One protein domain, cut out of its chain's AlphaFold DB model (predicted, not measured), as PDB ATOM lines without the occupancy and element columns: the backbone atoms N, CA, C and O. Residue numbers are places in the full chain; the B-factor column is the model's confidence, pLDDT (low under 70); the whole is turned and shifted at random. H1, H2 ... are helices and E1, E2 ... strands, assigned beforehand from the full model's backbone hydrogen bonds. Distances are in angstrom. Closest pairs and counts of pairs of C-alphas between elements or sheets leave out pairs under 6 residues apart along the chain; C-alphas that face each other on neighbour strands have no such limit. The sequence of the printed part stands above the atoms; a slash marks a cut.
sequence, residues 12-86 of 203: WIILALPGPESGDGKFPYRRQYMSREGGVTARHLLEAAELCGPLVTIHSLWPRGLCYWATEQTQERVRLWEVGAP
ATOM      1  N   TRP A  12     -67.608  25.232 -17.600       85.12
ATOM      2  CA  TRP A  12     -68.280  23.958 -17.398       85.12
ATOM      3  C   TRP A  12     -68.784  23.441 -18.741       85.12
ATOM      4  O   TRP A  12     -69.427  24.164 -19.499       85.12
ATOM      5  N   ILE A  13     -68.513  22.177 -19.016       86.62
ATOM      6  CA  ILE A  13     -68.937  21.478 -20.221       86.62
ATOM      7  C   ILE A  13     -69.980  20.456 -19.787       86.62
ATOM      8  O   ILE A  13     -69.715  19.646 -18.898       86.62
ATOM      9  N   ILE A  14     -71.165  20.499 -20.386       81.69
ATOM     10  CA  ILE A  14     -72.163  19.443 -20.237       81.69
ATOM     11  C   ILE A  14     -72.019  18.526 -21.439       81.69
ATOM     12  O   ILE A  14     -72.267  18.925 -22.577       81.69
ATOM     13  N   LEU A  15     -71.592  17.307 -21.161       83.56
ATOM     14  CA  LEU A  15     -71.426  16.239 -22.124       83.56
ATOM     15  C   LEU A  15     -72.648  15.327 -22.048       83.56
ATOM     16  O   LEU A  15     -72.913  14.769 -20.985       83.56
ATOM     17  N   ALA A  16     -73.399  15.190 -23.135       81.69
ATOM     18  CA  ALA A  16     -74.503  14.246 -23.219       81.69
ATOM     19  C   ALA A  16     -73.973  12.873 -23.643       81.69
ATOM     20  O   ALA A  16     -73.215  12.749 -24.610       81.69
ATOM     21  N   LEU A  17     -74.365  11.847 -22.891       78.62
ATOM     22  CA  LEU A  17     -74.141  10.453 -23.240       78.62
ATOM     23  C   LEU A  17     -75.297   9.990 -24.139       78.62
ATOM     24  O   LEU A  17     -76.445  10.355 -23.882       78.62
ATOM     25  N   PRO A  18     -75.035   9.172 -25.167       67.56
ATOM     26  CA  PRO A  18     -76.108   8.538 -25.910       67.56
ATOM     27  C   PRO A  18     -76.751   7.485 -25.028       67.56
ATOM     28  O   PRO A  18     -76.085   6.608 -24.477       67.56
ATOM     29  N   GLY A  19     -78.060   7.572 -24.930       66.75
ATOM     30  CA  GLY A  19     -78.889   6.617 -24.233       66.75
ATOM     31  C   GLY A  19     -80.347   6.989 -24.444       66.75
ATOM     32  O   GLY A  19     -80.625   8.118 -24.864       66.75
ATOM     33  N   PRO A  20     -81.275   6.055 -24.181       59.56
ATOM     34  CA  PRO A  20     -82.676   6.417 -24.080       59.56
ATOM     35  C   PRO A  20     -82.807   7.541 -23.051       59.56
ATOM     36  O   PRO A  20     -82.106   7.541 -22.031       59.56
ATOM     37  N   GLU A  21     -83.670   8.512 -23.341       59.81
ATOM     38  CA  GLU A  21     -84.079   9.483 -22.335       59.81
ATOM     39  C   GLU A  21     -84.475   8.708 -21.075       59.81
ATOM     40  O   GLU A  21     -85.153   7.676 -21.156       59.81
ATOM     41  N   SER A  22     -83.994   9.143 -19.907       60.50
ATOM     42  CA  SER A  22     -84.493   8.563 -18.663       60.50
ATOM     43  C   SER A  22     -86.018   8.716 -18.625       60.50
ATOM     44  O   SER A  22     -86.567   9.571 -19.319       60.50
ATOM     45  N   GLY A  23     -86.717   7.942 -17.790       55.34
ATOM     46  CA  GLY A  23     -88.178   8.057 -17.644       55.34
ATOM     47  C   GLY A  23     -88.695   9.479 -17.346       55.34
ATOM     48  O   GLY A  23     -89.882   9.733 -17.503       55.34
ATOM     49  N   ASP A  24     -87.800  10.409 -16.994       70.06
ATOM     50  CA  ASP A  24     -88.065  11.831 -16.754       70.06
ATOM     51  C   ASP A  24     -87.788  12.748 -17.971       70.06
ATOM     52  O   ASP A  24     -87.731  13.970 -17.808       70.06
ATOM     53  N   GLY A  25     -87.517  12.208 -19.166       63.62
ATOM     54  CA  GLY A  25     -87.163  12.998 -20.357       63.62
ATOM     55  C   GLY A  25     -85.794  13.687 -20.259       63.62
ATOM     56  O   GLY A  25     -85.552  14.710 -20.900       63.62
ATOM     57  N   LYS A  26     -84.893  13.190 -19.398       66.56
ATOM     58  CA  LYS A  26     -83.559  13.774 -19.185       66.56
ATOM     59  C   LYS A  26     -82.489  12.878 -19.794       66.56
ATOM     60  O   LYS A  26     -82.390  11.694 -19.476       66.56
ATOM     61  N   PHE A  27     -81.633  13.461 -20.626       64.19
ATOM     62  CA  PHE A  27     -80.460  12.762 -21.142       64.19
ATOM     63  C   PHE A  27     -79.437  12.532 -20.022       64.19
ATOM     64  O   PHE A  27     -79.173  13.458 -19.243       64.19
ATOM     65  N   PRO A  28     -78.816  11.342 -19.935       75.00
ATOM     66  CA  PRO A  28     -77.679  11.146 -19.052       75.00
ATOM     67  C   PRO A  28     -76.561  12.107 -19.470       75.00
ATOM     68  O   PRO A  28     -76.078  12.073 -20.601       75.00
ATOM     69  N   TYR A  29     -76.155  12.990 -18.558       81.06
ATOM     70  CA  TYR A  29     -75.114  13.977 -18.824       81.06
ATOM     71  C   TYR A  29     -73.986  13.911 -17.800       81.06
ATOM     72  O   TYR A  29     -74.190  13.647 -16.615       81.06
ATOM     73  N   ARG A  30     -72.774  14.225 -18.256       82.75
ATOM     74  CA  ARG A  30     -71.589  14.405 -17.421       82.75
ATOM     75  C   ARG A  30     -71.179  15.867 -17.444       82.75
ATOM     76  O   ARG A  30     -71.032  16.469 -18.504       82.75
ATOM     77  N   ARG A  31     -70.961  16.445 -16.265       85.50
ATOM     78  CA  ARG A  31     -70.362  17.778 -16.143       85.50
ATOM     79  C   ARG A  31     -68.851  17.635 -16.077       85.50
ATOM     80  O   ARG A  31     -68.339  16.941 -15.202       85.50
ATOM     81  N   GLN A  32     -68.147  18.305 -16.976       87.31
ATOM     82  CA  GLN A  32     -66.695  18.372 -16.972       87.31
ATOM     83  C   GLN A  32     -66.245  19.812 -16.782       87.31
ATOM     84  O   GLN A  32     -66.638  20.717 -17.516       87.31
ATOM     85  N   TYR A  33     -65.414  20.016 -15.768       88.44
ATOM     86  CA  TYR A  33     -64.773  21.297 -15.529       88.44
ATOM     87  C   TYR A  33     -63.483  21.398 -16.342       88.44
ATOM     88  O   TYR A  33     -62.721  20.434 -16.430       88.44
ATOM     89  N   MET A  34     -63.221  22.576 -16.905       88.31
ATOM     90  CA  MET A  34     -61.980  22.862 -17.614       88.31
ATOM     91  C   MET A  34     -61.422  24.222 -17.192       88.31
ATOM     92  O   MET A  34     -62.173  25.173 -16.993       88.31
ATOM     93  N   SER A  35     -60.096  24.319 -17.073       89.75
ATOM     94  CA  SER A  35     -59.381  25.575 -16.827       89.75
ATOM     95  C   SER A  35     -58.137  25.641 -17.709       89.75
ATOM     96  O   SER A  35     -57.320  24.721 -17.691       89.75
ATOM     97  N   ARG A  36     -57.997  26.708 -18.501       88.38
ATOM     98  CA  ARG A  36     -56.848  26.951 -19.388       88.38
ATOM     99  C   ARG A  36     -56.489  28.434 -19.366       88.38
ATOM    100  O   ARG A  36     -57.316  29.265 -19.729       88.38
ATOM    101  N   GLU A  37     -55.250  28.749 -18.996       80.44
ATOM    102  CA  GLU A  37     -54.766  30.134 -18.847       80.44
ATOM    103  C   GLU A  37     -54.780  30.932 -20.163       80.44
ATOM    104  O   GLU A  37     -54.968  32.140 -20.139       80.44
ATOM    105  N   GLY A  38     -54.699  30.260 -21.317       82.88
ATOM    106  CA  GLY A  38     -54.804  30.886 -22.643       82.88
ATOM    107  C   GLY A  38     -56.204  30.873 -23.263       82.88
ATOM    108  O   GLY A  38     -56.347  31.228 -24.427       82.88
ATOM    109  N   GLY A  39     -57.226  30.423 -22.531       85.12
ATOM    110  CA  GLY A  39     -58.573  30.228 -23.059       85.12
ATOM    111  C   GLY A  39     -58.821  28.828 -23.621       85.12
ATOM    112  O   GLY A  39     -57.921  28.090 -24.038       85.12
ATOM    113  N   VAL A  40     -60.087  28.432 -23.620       83.81
ATOM    114  CA  VAL A  40     -60.533  27.135 -24.116       83.81
ATOM    115  C   VAL A  40     -60.772  27.217 -25.621       83.81
ATOM    116  O   VAL A  40     -61.449  28.106 -26.141       83.81
ATOM    117  N   THR A  41     -60.174  26.273 -26.343       86.25
ATOM    118  CA  THR A  41     -60.300  26.141 -27.792       86.25
ATOM    119  C   THR A  41     -61.277  25.020 -28.118       86.25
ATOM    120  O   THR A  41     -61.516  24.146 -27.286       86.25
ATOM    121  N   ALA A  42     -61.795  24.998 -29.349       82.25
ATOM    122  CA  ALA A  42     -62.627  23.884 -29.817       82.25
ATOM    123  C   ALA A  42     -61.914  22.528 -29.655       82.25
ATOM    124  O   ALA A  42     -62.524  21.551 -29.239       82.25
ATOM    125  N   ARG A  43     -60.595  22.491 -29.890       82.88
ATOM    126  CA  ARG A  43     -59.770  21.290 -29.715       82.88
ATOM    127  C   ARG A  43     -59.833  20.751 -28.287       82.88
ATOM    128  O   ARG A  43     -60.047  19.561 -28.111       82.88
ATOM    129  N   HIS A  44     -59.702  21.621 -27.286       87.75
ATOM    130  CA  HIS A  44     -59.755  21.201 -25.885       87.75
ATOM    131  C   HIS A  44     -61.103  20.561 -25.525       87.75
ATOM    132  O   HIS A  44     -61.137  19.606 -24.758       87.75
ATOM    133  N   LEU A  45     -62.208  21.071 -26.082       85.81
ATOM    134  CA  LEU A  45     -63.535  20.501 -25.849       85.81
ATOM    135  C   LEU A  45     -63.699  19.126 -26.496       85.81
ATOM    136  O   LEU A  45     -64.260  18.227 -25.880       85.81
ATOM    137  N   LEU A  46     -63.213  18.971 -27.728       84.38
ATOM    138  CA  LEU A  46     -63.307  17.708 -28.458       84.38
ATOM    139  C   LEU A  46     -62.445  16.626 -27.810       84.38
ATOM    140  O   LEU A  46     -62.935  15.528 -27.591       84.38
ATOM    141  N   GLU A  47     -61.212  16.953 -27.409       87.38
ATOM    142  CA  GLU A  47     -60.347  16.031 -26.658       87.38
ATOM    143  C   GLU A  47     -61.010  15.597 -25.339       87.38
ATOM    144  O   GLU A  47     -60.957  14.429 -24.961       87.38
ATOM    145  N   ALA A  48     -61.686  16.519 -24.648       86.94
ATOM    146  CA  ALA A  48     -62.425  16.208 -23.428       86.94
ATOM    147  C   ALA A  48     -63.625  15.270 -23.673       86.94
ATOM    148  O   ALA A  48     -63.855  14.359 -22.876       86.94
ATOM    149  N   ALA A  49     -64.353  15.458 -24.777       84.75
ATOM    150  CA  ALA A  49     -65.440  14.569 -25.180       84.75
ATOM    151  C   ALA A  49     -64.920  13.175 -25.578       84.75
ATOM    152  O   ALA A  49     -65.450  12.176 -25.098       84.75
ATOM    153  N   GLU A  50     -63.838  13.098 -26.363       83.31
ATOM    154  CA  GLU A  50     -63.201  11.838 -26.776       83.31
ATOM    155  C   GLU A  50     -62.742  11.002 -25.574       83.31
ATOM    156  O   GLU A  50     -62.989   9.797 -25.529       83.31
ATOM    157  N   LEU A  51     -62.145  11.639 -24.558       84.12
ATOM    158  CA  LEU A  51     -61.749  10.970 -23.311       84.12
ATOM    159  C   LEU A  51     -62.939  10.413 -22.517       84.12
ATOM    160  O   LEU A  51     -62.763   9.511 -21.699       84.12
ATOM    161  N   CYS A  52     -64.141  10.952 -22.723       82.19
ATOM    162  CA  CYS A  52     -65.356  10.453 -22.086       82.19
ATOM    163  C   CYS A  52     -66.007   9.301 -22.862       82.19
ATOM    164  O   CYS A  52     -66.807   8.575 -22.274       82.19
ATOM    165  N   GLY A  53     -65.665   9.115 -24.140       80.62
ATOM    166  CA  GLY A  53     -66.103   7.986 -24.955       80.62
ATOM    167  C   GLY A  53     -66.478   8.369 -26.392       80.62
ATOM    168  O   GLY A  53     -66.760   9.531 -26.687       80.62
ATOM    169  N   PRO A  54     -66.542   7.381 -27.302       71.50
ATOM    170  CA  PRO A  54     -66.695   7.606 -28.744       71.50
ATOM    171  C   PRO A  54     -68.053   8.177 -29.167       71.50
ATOM    172  O   PRO A  54     -68.214   8.590 -30.310       71.50
ATOM    173  N   LEU A  55     -69.036   8.187 -28.268       76.44
ATOM    174  CA  LEU A  55     -70.399   8.610 -28.571       76.44
ATOM    175  C   LEU A  55     -70.829   9.848 -27.763       76.44
ATOM    176  O   LEU A  55     -71.979  10.272 -27.820       76.44
ATOM    177  N   VAL A  56     -69.919  10.442 -26.992       80.50
ATOM    178  CA  VAL A  56     -70.237  11.595 -26.151       80.50
ATOM    179  C   VAL A  56     -70.333  12.860 -26.997       80.50
ATOM    180  O   VAL A  56     -69.425  13.173 -27.766       80.50
ATOM    181  N   THR A  57     -71.415  13.617 -26.828       79.38
ATOM    182  CA  THR A  57     -71.627  14.891 -27.528       79.38
ATOM    183  C   THR A  57     -71.553  16.064 -26.558       79.38
ATOM    184  O   THR A  57     -71.916  15.957 -25.386       79.38
ATOM    185  N   ILE A  58     -71.056  17.209 -27.024       81.62
ATOM    186  CA  ILE A  58     -71.046  18.437 -26.224       81.62
ATOM    187  C   ILE A  58     -72.434  19.064 -26.332       81.62
ATOM    188  O   ILE A  58     -72.789  19.595 -27.376       81.62
ATOM    189  N   HIS A  59     -73.212  19.014 -25.254       77.81
ATOM    190  CA  HIS A  59     -74.570  19.552 -25.226       77.81
ATOM    191  C   HIS A  59     -74.579  21.058 -24.954       77.81
ATOM    192  O   HIS A  59     -75.317  21.821 -25.569       77.81
ATOM    193  N   SER A  60     -73.790  21.512 -23.975       76.50
ATOM    194  CA  SER A  60     -73.715  22.939 -23.650       76.50
ATOM    195  C   SER A  60     -72.410  23.316 -22.957       76.50
ATOM    196  O   SER A  60     -71.735  22.482 -22.352       76.50
ATOM    197  N   LEU A  61     -72.066  24.597 -23.058       80.31
ATOM    198  CA  LEU A  61     -70.876  25.202 -22.473       80.31
ATOM    199  C   LEU A  61     -71.301  26.394 -21.625       80.31
ATOM    200  O   LEU A  61     -71.992  27.283 -22.114       80.31
ATOM    201  N   TRP A  62     -70.849  26.428 -20.377       77.44
ATOM    202  CA  TRP A  62     -71.205  27.462 -19.414       77.44
ATOM    203  C   TRP A  62     -69.933  28.095 -18.854       77.44
ATOM    204  O   TRP A  62     -69.159  27.397 -18.199       77.44
ATOM    205  N   PRO A  63     -69.658  29.387 -19.081       76.69
ATOM    206  CA  PRO A  63     -68.537  30.044 -18.420       76.69
ATOM    207  C   PRO A  63     -68.748  30.031 -16.896       76.69
ATOM    208  O   PRO A  63     -69.849  30.264 -16.403       76.69
ATOM    209  N   ARG A  64     -67.699  29.730 -16.123       68.62
ATOM    210  CA  ARG A  64     -67.746  29.801 -14.659       68.62
ATOM    211  C   ARG A  64     -67.385  31.217 -14.208       68.62
ATOM    212  O   ARG A  64     -66.219  31.600 -14.290       68.62
ATOM    213  N   GLY A  65     -68.360  31.948 -13.670       64.44
ATOM    214  CA  GLY A  65     -68.180  33.268 -13.051       64.44
ATOM    215  C   GLY A  65     -69.009  34.374 -13.709       64.44
ATOM    216  O   GLY A  65     -69.840  34.101 -14.566       64.44
ATOM    217  N   LEU A  66     -68.757  35.626 -13.311       51.59
ATOM    218  CA  LEU A  66     -69.417  36.843 -13.826       51.59
ATOM    219  C   LEU A  66     -69.004  37.217 -15.264       51.59
ATOM    220  O   LEU A  66     -69.444  38.231 -15.800       51.59
ATOM    221  N   CYS A  67     -68.122  36.436 -15.887       48.19
ATOM    222  CA  CYS A  67     -67.556  36.769 -17.184       48.19
ATOM    223  C   CYS A  67     -68.531  36.380 -18.298       48.19
ATOM    224  O   CYS A  67     -68.748  35.193 -18.528       48.19
ATOM    225  N   TYR A  68     -69.078  37.419 -18.938       51.09
ATOM    226  CA  TYR A  68     -69.762  37.489 -20.231       51.09
ATOM    227  C   TYR A  68     -70.343  36.171 -20.747       51.09
ATOM    228  O   TYR A  68     -69.621  35.269 -21.182       51.09
ATOM    229  N   TRP A  69     -71.677  36.115 -20.772       48.97
ATOM    230  CA  TRP A  69     -72.424  35.159 -21.574       48.97
ATOM    231  C   TRP A  69     -71.753  35.044 -22.939       48.97
ATOM    232  O   TRP A  69     -71.531  36.053 -23.614       48.97
ATOM    233  N   ALA A  70     -71.413  33.817 -23.337       52.56
ATOM    234  CA  ALA A  70     -71.163  33.536 -24.739       52.56
ATOM    235  C   ALA A  70     -72.330  34.172 -25.502       52.56
ATOM    236  O   ALA A  70     -73.483  33.860 -25.183       52.56
ATOM    237  N   THR A  71     -72.030  35.120 -26.401       57.38
ATOM    238  CA  THR A  71     -73.055  35.842 -27.166       57.38
ATOM    239  C   THR A  71     -74.028  34.830 -27.761       57.38
ATOM    240  O   THR A  71     -73.629  33.695 -28.028       57.38
ATOM    241  N   GLU A  72     -75.289  35.194 -27.966       56.41
ATOM    242  CA  GLU A  72     -76.278  34.270 -28.540       56.41
ATOM    243  C   GLU A  72     -75.747  33.614 -29.827       56.41
ATOM    244  O   GLU A  72     -75.779  32.397 -29.951       56.41
ATOM    245  N   GLN A  73     -75.038  34.385 -30.660       56.97
ATOM    246  CA  GLN A  73     -74.285  33.897 -31.823       56.97
ATOM    247  C   GLN A  73     -73.217  32.837 -31.501       56.97
ATOM    248  O   GLN A  73     -72.993  31.914 -32.277       56.97
ATOM    249  N   THR A  74     -72.503  32.958 -30.382       58.62
ATOM    250  CA  THR A  74     -71.527  31.953 -29.934       58.62
ATOM    251  C   THR A  74     -72.235  30.683 -29.468       58.62
ATOM    252  O   THR A  74     -71.774  29.583 -29.773       58.62
ATOM    253  N   GLN A  75     -73.356  30.816 -28.755       57.09
ATOM    254  CA  GLN A  75     -74.163  29.670 -28.338       57.09
ATOM    255  C   GLN A  75     -74.788  28.973 -29.542       57.09
ATOM    256  O   GLN A  75     -74.698  27.757 -29.632       57.09
ATOM    257  N   GLU A  76     -75.337  29.722 -30.496       56.56
ATOM    258  CA  GLU A  76     -75.815  29.202 -31.774       56.56
ATOM    259  C   GLU A  76     -74.692  28.533 -32.549       56.56
ATOM    260  O   GLU A  76     -74.880  27.419 -32.997       56.56
ATOM    261  N   ARG A  77     -73.488  29.110 -32.640       60.50
ATOM    262  CA  ARG A  77     -72.349  28.447 -33.301       60.50
ATOM    263  C   ARG A  77     -71.960  27.121 -32.656       60.50
ATOM    264  O   ARG A  77     -71.517  26.232 -33.372       60.50
ATOM    265  N   VAL A  78     -72.104  26.998 -31.338       57.34
ATOM    266  CA  VAL A  78     -71.889  25.740 -30.609       57.34
ATOM    267  C   VAL A  78     -73.078  24.789 -30.786       57.34
ATOM    268  O   VAL A  78     -72.854  23.599 -30.935       57.34
ATOM    269  N   ARG A  79     -74.322  25.282 -30.833       54.66
ATOM    270  CA  ARG A  79     -75.536  24.483 -31.115       54.66
ATOM    271  C   ARG A  79     -75.592  23.995 -32.571       54.66
ATOM    272  O   ARG A  79     -76.096  22.912 -32.833       54.66
ATOM    273  N   LEU A  80     -75.044  24.782 -33.498       52.12
ATOM    274  CA  LEU A  80     -74.831  24.467 -34.914       52.12
ATOM    275  C   LEU A  80     -73.691  23.458 -35.109       52.12
ATOM    276  O   LEU A  80     -73.527  22.924 -36.204       52.12
ATOM    277  N   TRP A  81     -72.896  23.166 -34.072       60.53
ATOM    278  CA  TRP A  81     -72.177  21.897 -34.016       60.53
ATOM    279  C   TRP A  81     -73.230  20.841 -33.683       60.53
ATOM    280  O   TRP A  81     -73.458  20.541 -32.516       60.53
ATOM    281  N   GLU A  82     -73.954  20.377 -34.707       44.56
ATOM    282  CA  GLU A  82     -75.124  19.518 -34.529       44.56
ATOM    283  C   GLU A  82     -74.825  18.344 -33.590       44.56
ATOM    284  O   GLU A  82     -73.755  17.728 -33.630       44.56
ATOM    285  N   VAL A  83     -75.816  18.015 -32.765       42.81
ATOM    286  CA  VAL A  83     -75.855  16.806 -31.946       42.81
ATOM    287  C   VAL A  83     -75.694  15.600 -32.880       42.81
ATOM    288  O   VAL A  83     -76.604  15.254 -33.625       42.81
ATOM    289  N   GLY A  84     -74.502  14.999 -32.888       40.66
ATOM    290  CA  GLY A  84     -74.157  13.891 -33.787       40.66
ATOM    291  C   GLY A  84     -73.409  14.277 -35.071       40.66
ATOM    292  O   GLY A  84     -73.002  13.380 -35.811       40.66
ATOM    293  N   ALA A  85     -73.128  15.557 -35.333       41.50
ATOM    294  CA  ALA A  85     -72.149  15.918 -36.350       41.50
ATOM    295  C   ALA A  85     -70.753  15.524 -35.845       41.50
ATOM    296  O   ALA A  85     -70.261  16.092 -34.863       41.50
ATOM    297  N   PRO A  86     -70.048  14.591 -36.515       40.34
ATOM    298  CA  PRO A  86     -68.636  14.438 -36.246       40.34
ATOM    299  C   PRO A  86     -68.010  15.780 -36.594       40.34
ATOM    300  O   PRO A  86     -68.392  16.405 -37.590       40.34
TER     301      PRO A  86
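This is residues 12 to 86 of the 203 residues of an uncharacterized protein of Zymoseptoria tritici ST99CH_1E4 (UniProt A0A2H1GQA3). A small three-stranded sheet has H1 slantwise over one face, making two layers, a sheet and a helix; H2 grazes the sheet at edge strand E3. The 75 printed residues run E1, E2, H1, E3, H2, mixed in class, under half in named elements. The antiparallel sheet's order is E2, E1, E3. The whole is compact, radius of gyration of the C-alphas 12.9 A, but elongated, 37 by 24 by 22 A.

E1, residues 12 to 16, begins at C-alpha 12 (-68.280, 23.958, -17.398) and is 12.9 A long. E2, 29 to 33, is 13.1 A; H1, 42 to 52, 15.7 A; E3, 57 to 63, 17.9 A. H2, 72 to 79, 10.1 A, ends at C-alpha 79 (-75.536, 24.483, -31.115).

E1 and E2 form an antiparallel hairpin; N 13 and O 32 are 2.8 A apart. In antiparallel E1 and E3, N 12 and O 62 are 2.7 A apart. E2, H1, E3 form a split strand-helix-strand unit, E1 between its strands, with a right-handed crossover. H1's height over the sheet is 9.3 A; its closest C-alphas with E3 are Ala 49 and Thr 57, 6.6 A. H2 only grazes the sheet, Val 78 and Ser 60 having the closest C-alphas, 7.7 A. H1 and H2 are apart; in both, every O i to N i+4 pair is within hydrogen-bond range.

The printed part has no cut. The E1 to E2 link is long. Residues 18 to 23, 25 to 27 and 64 to 86 are under 70 in pLDDT.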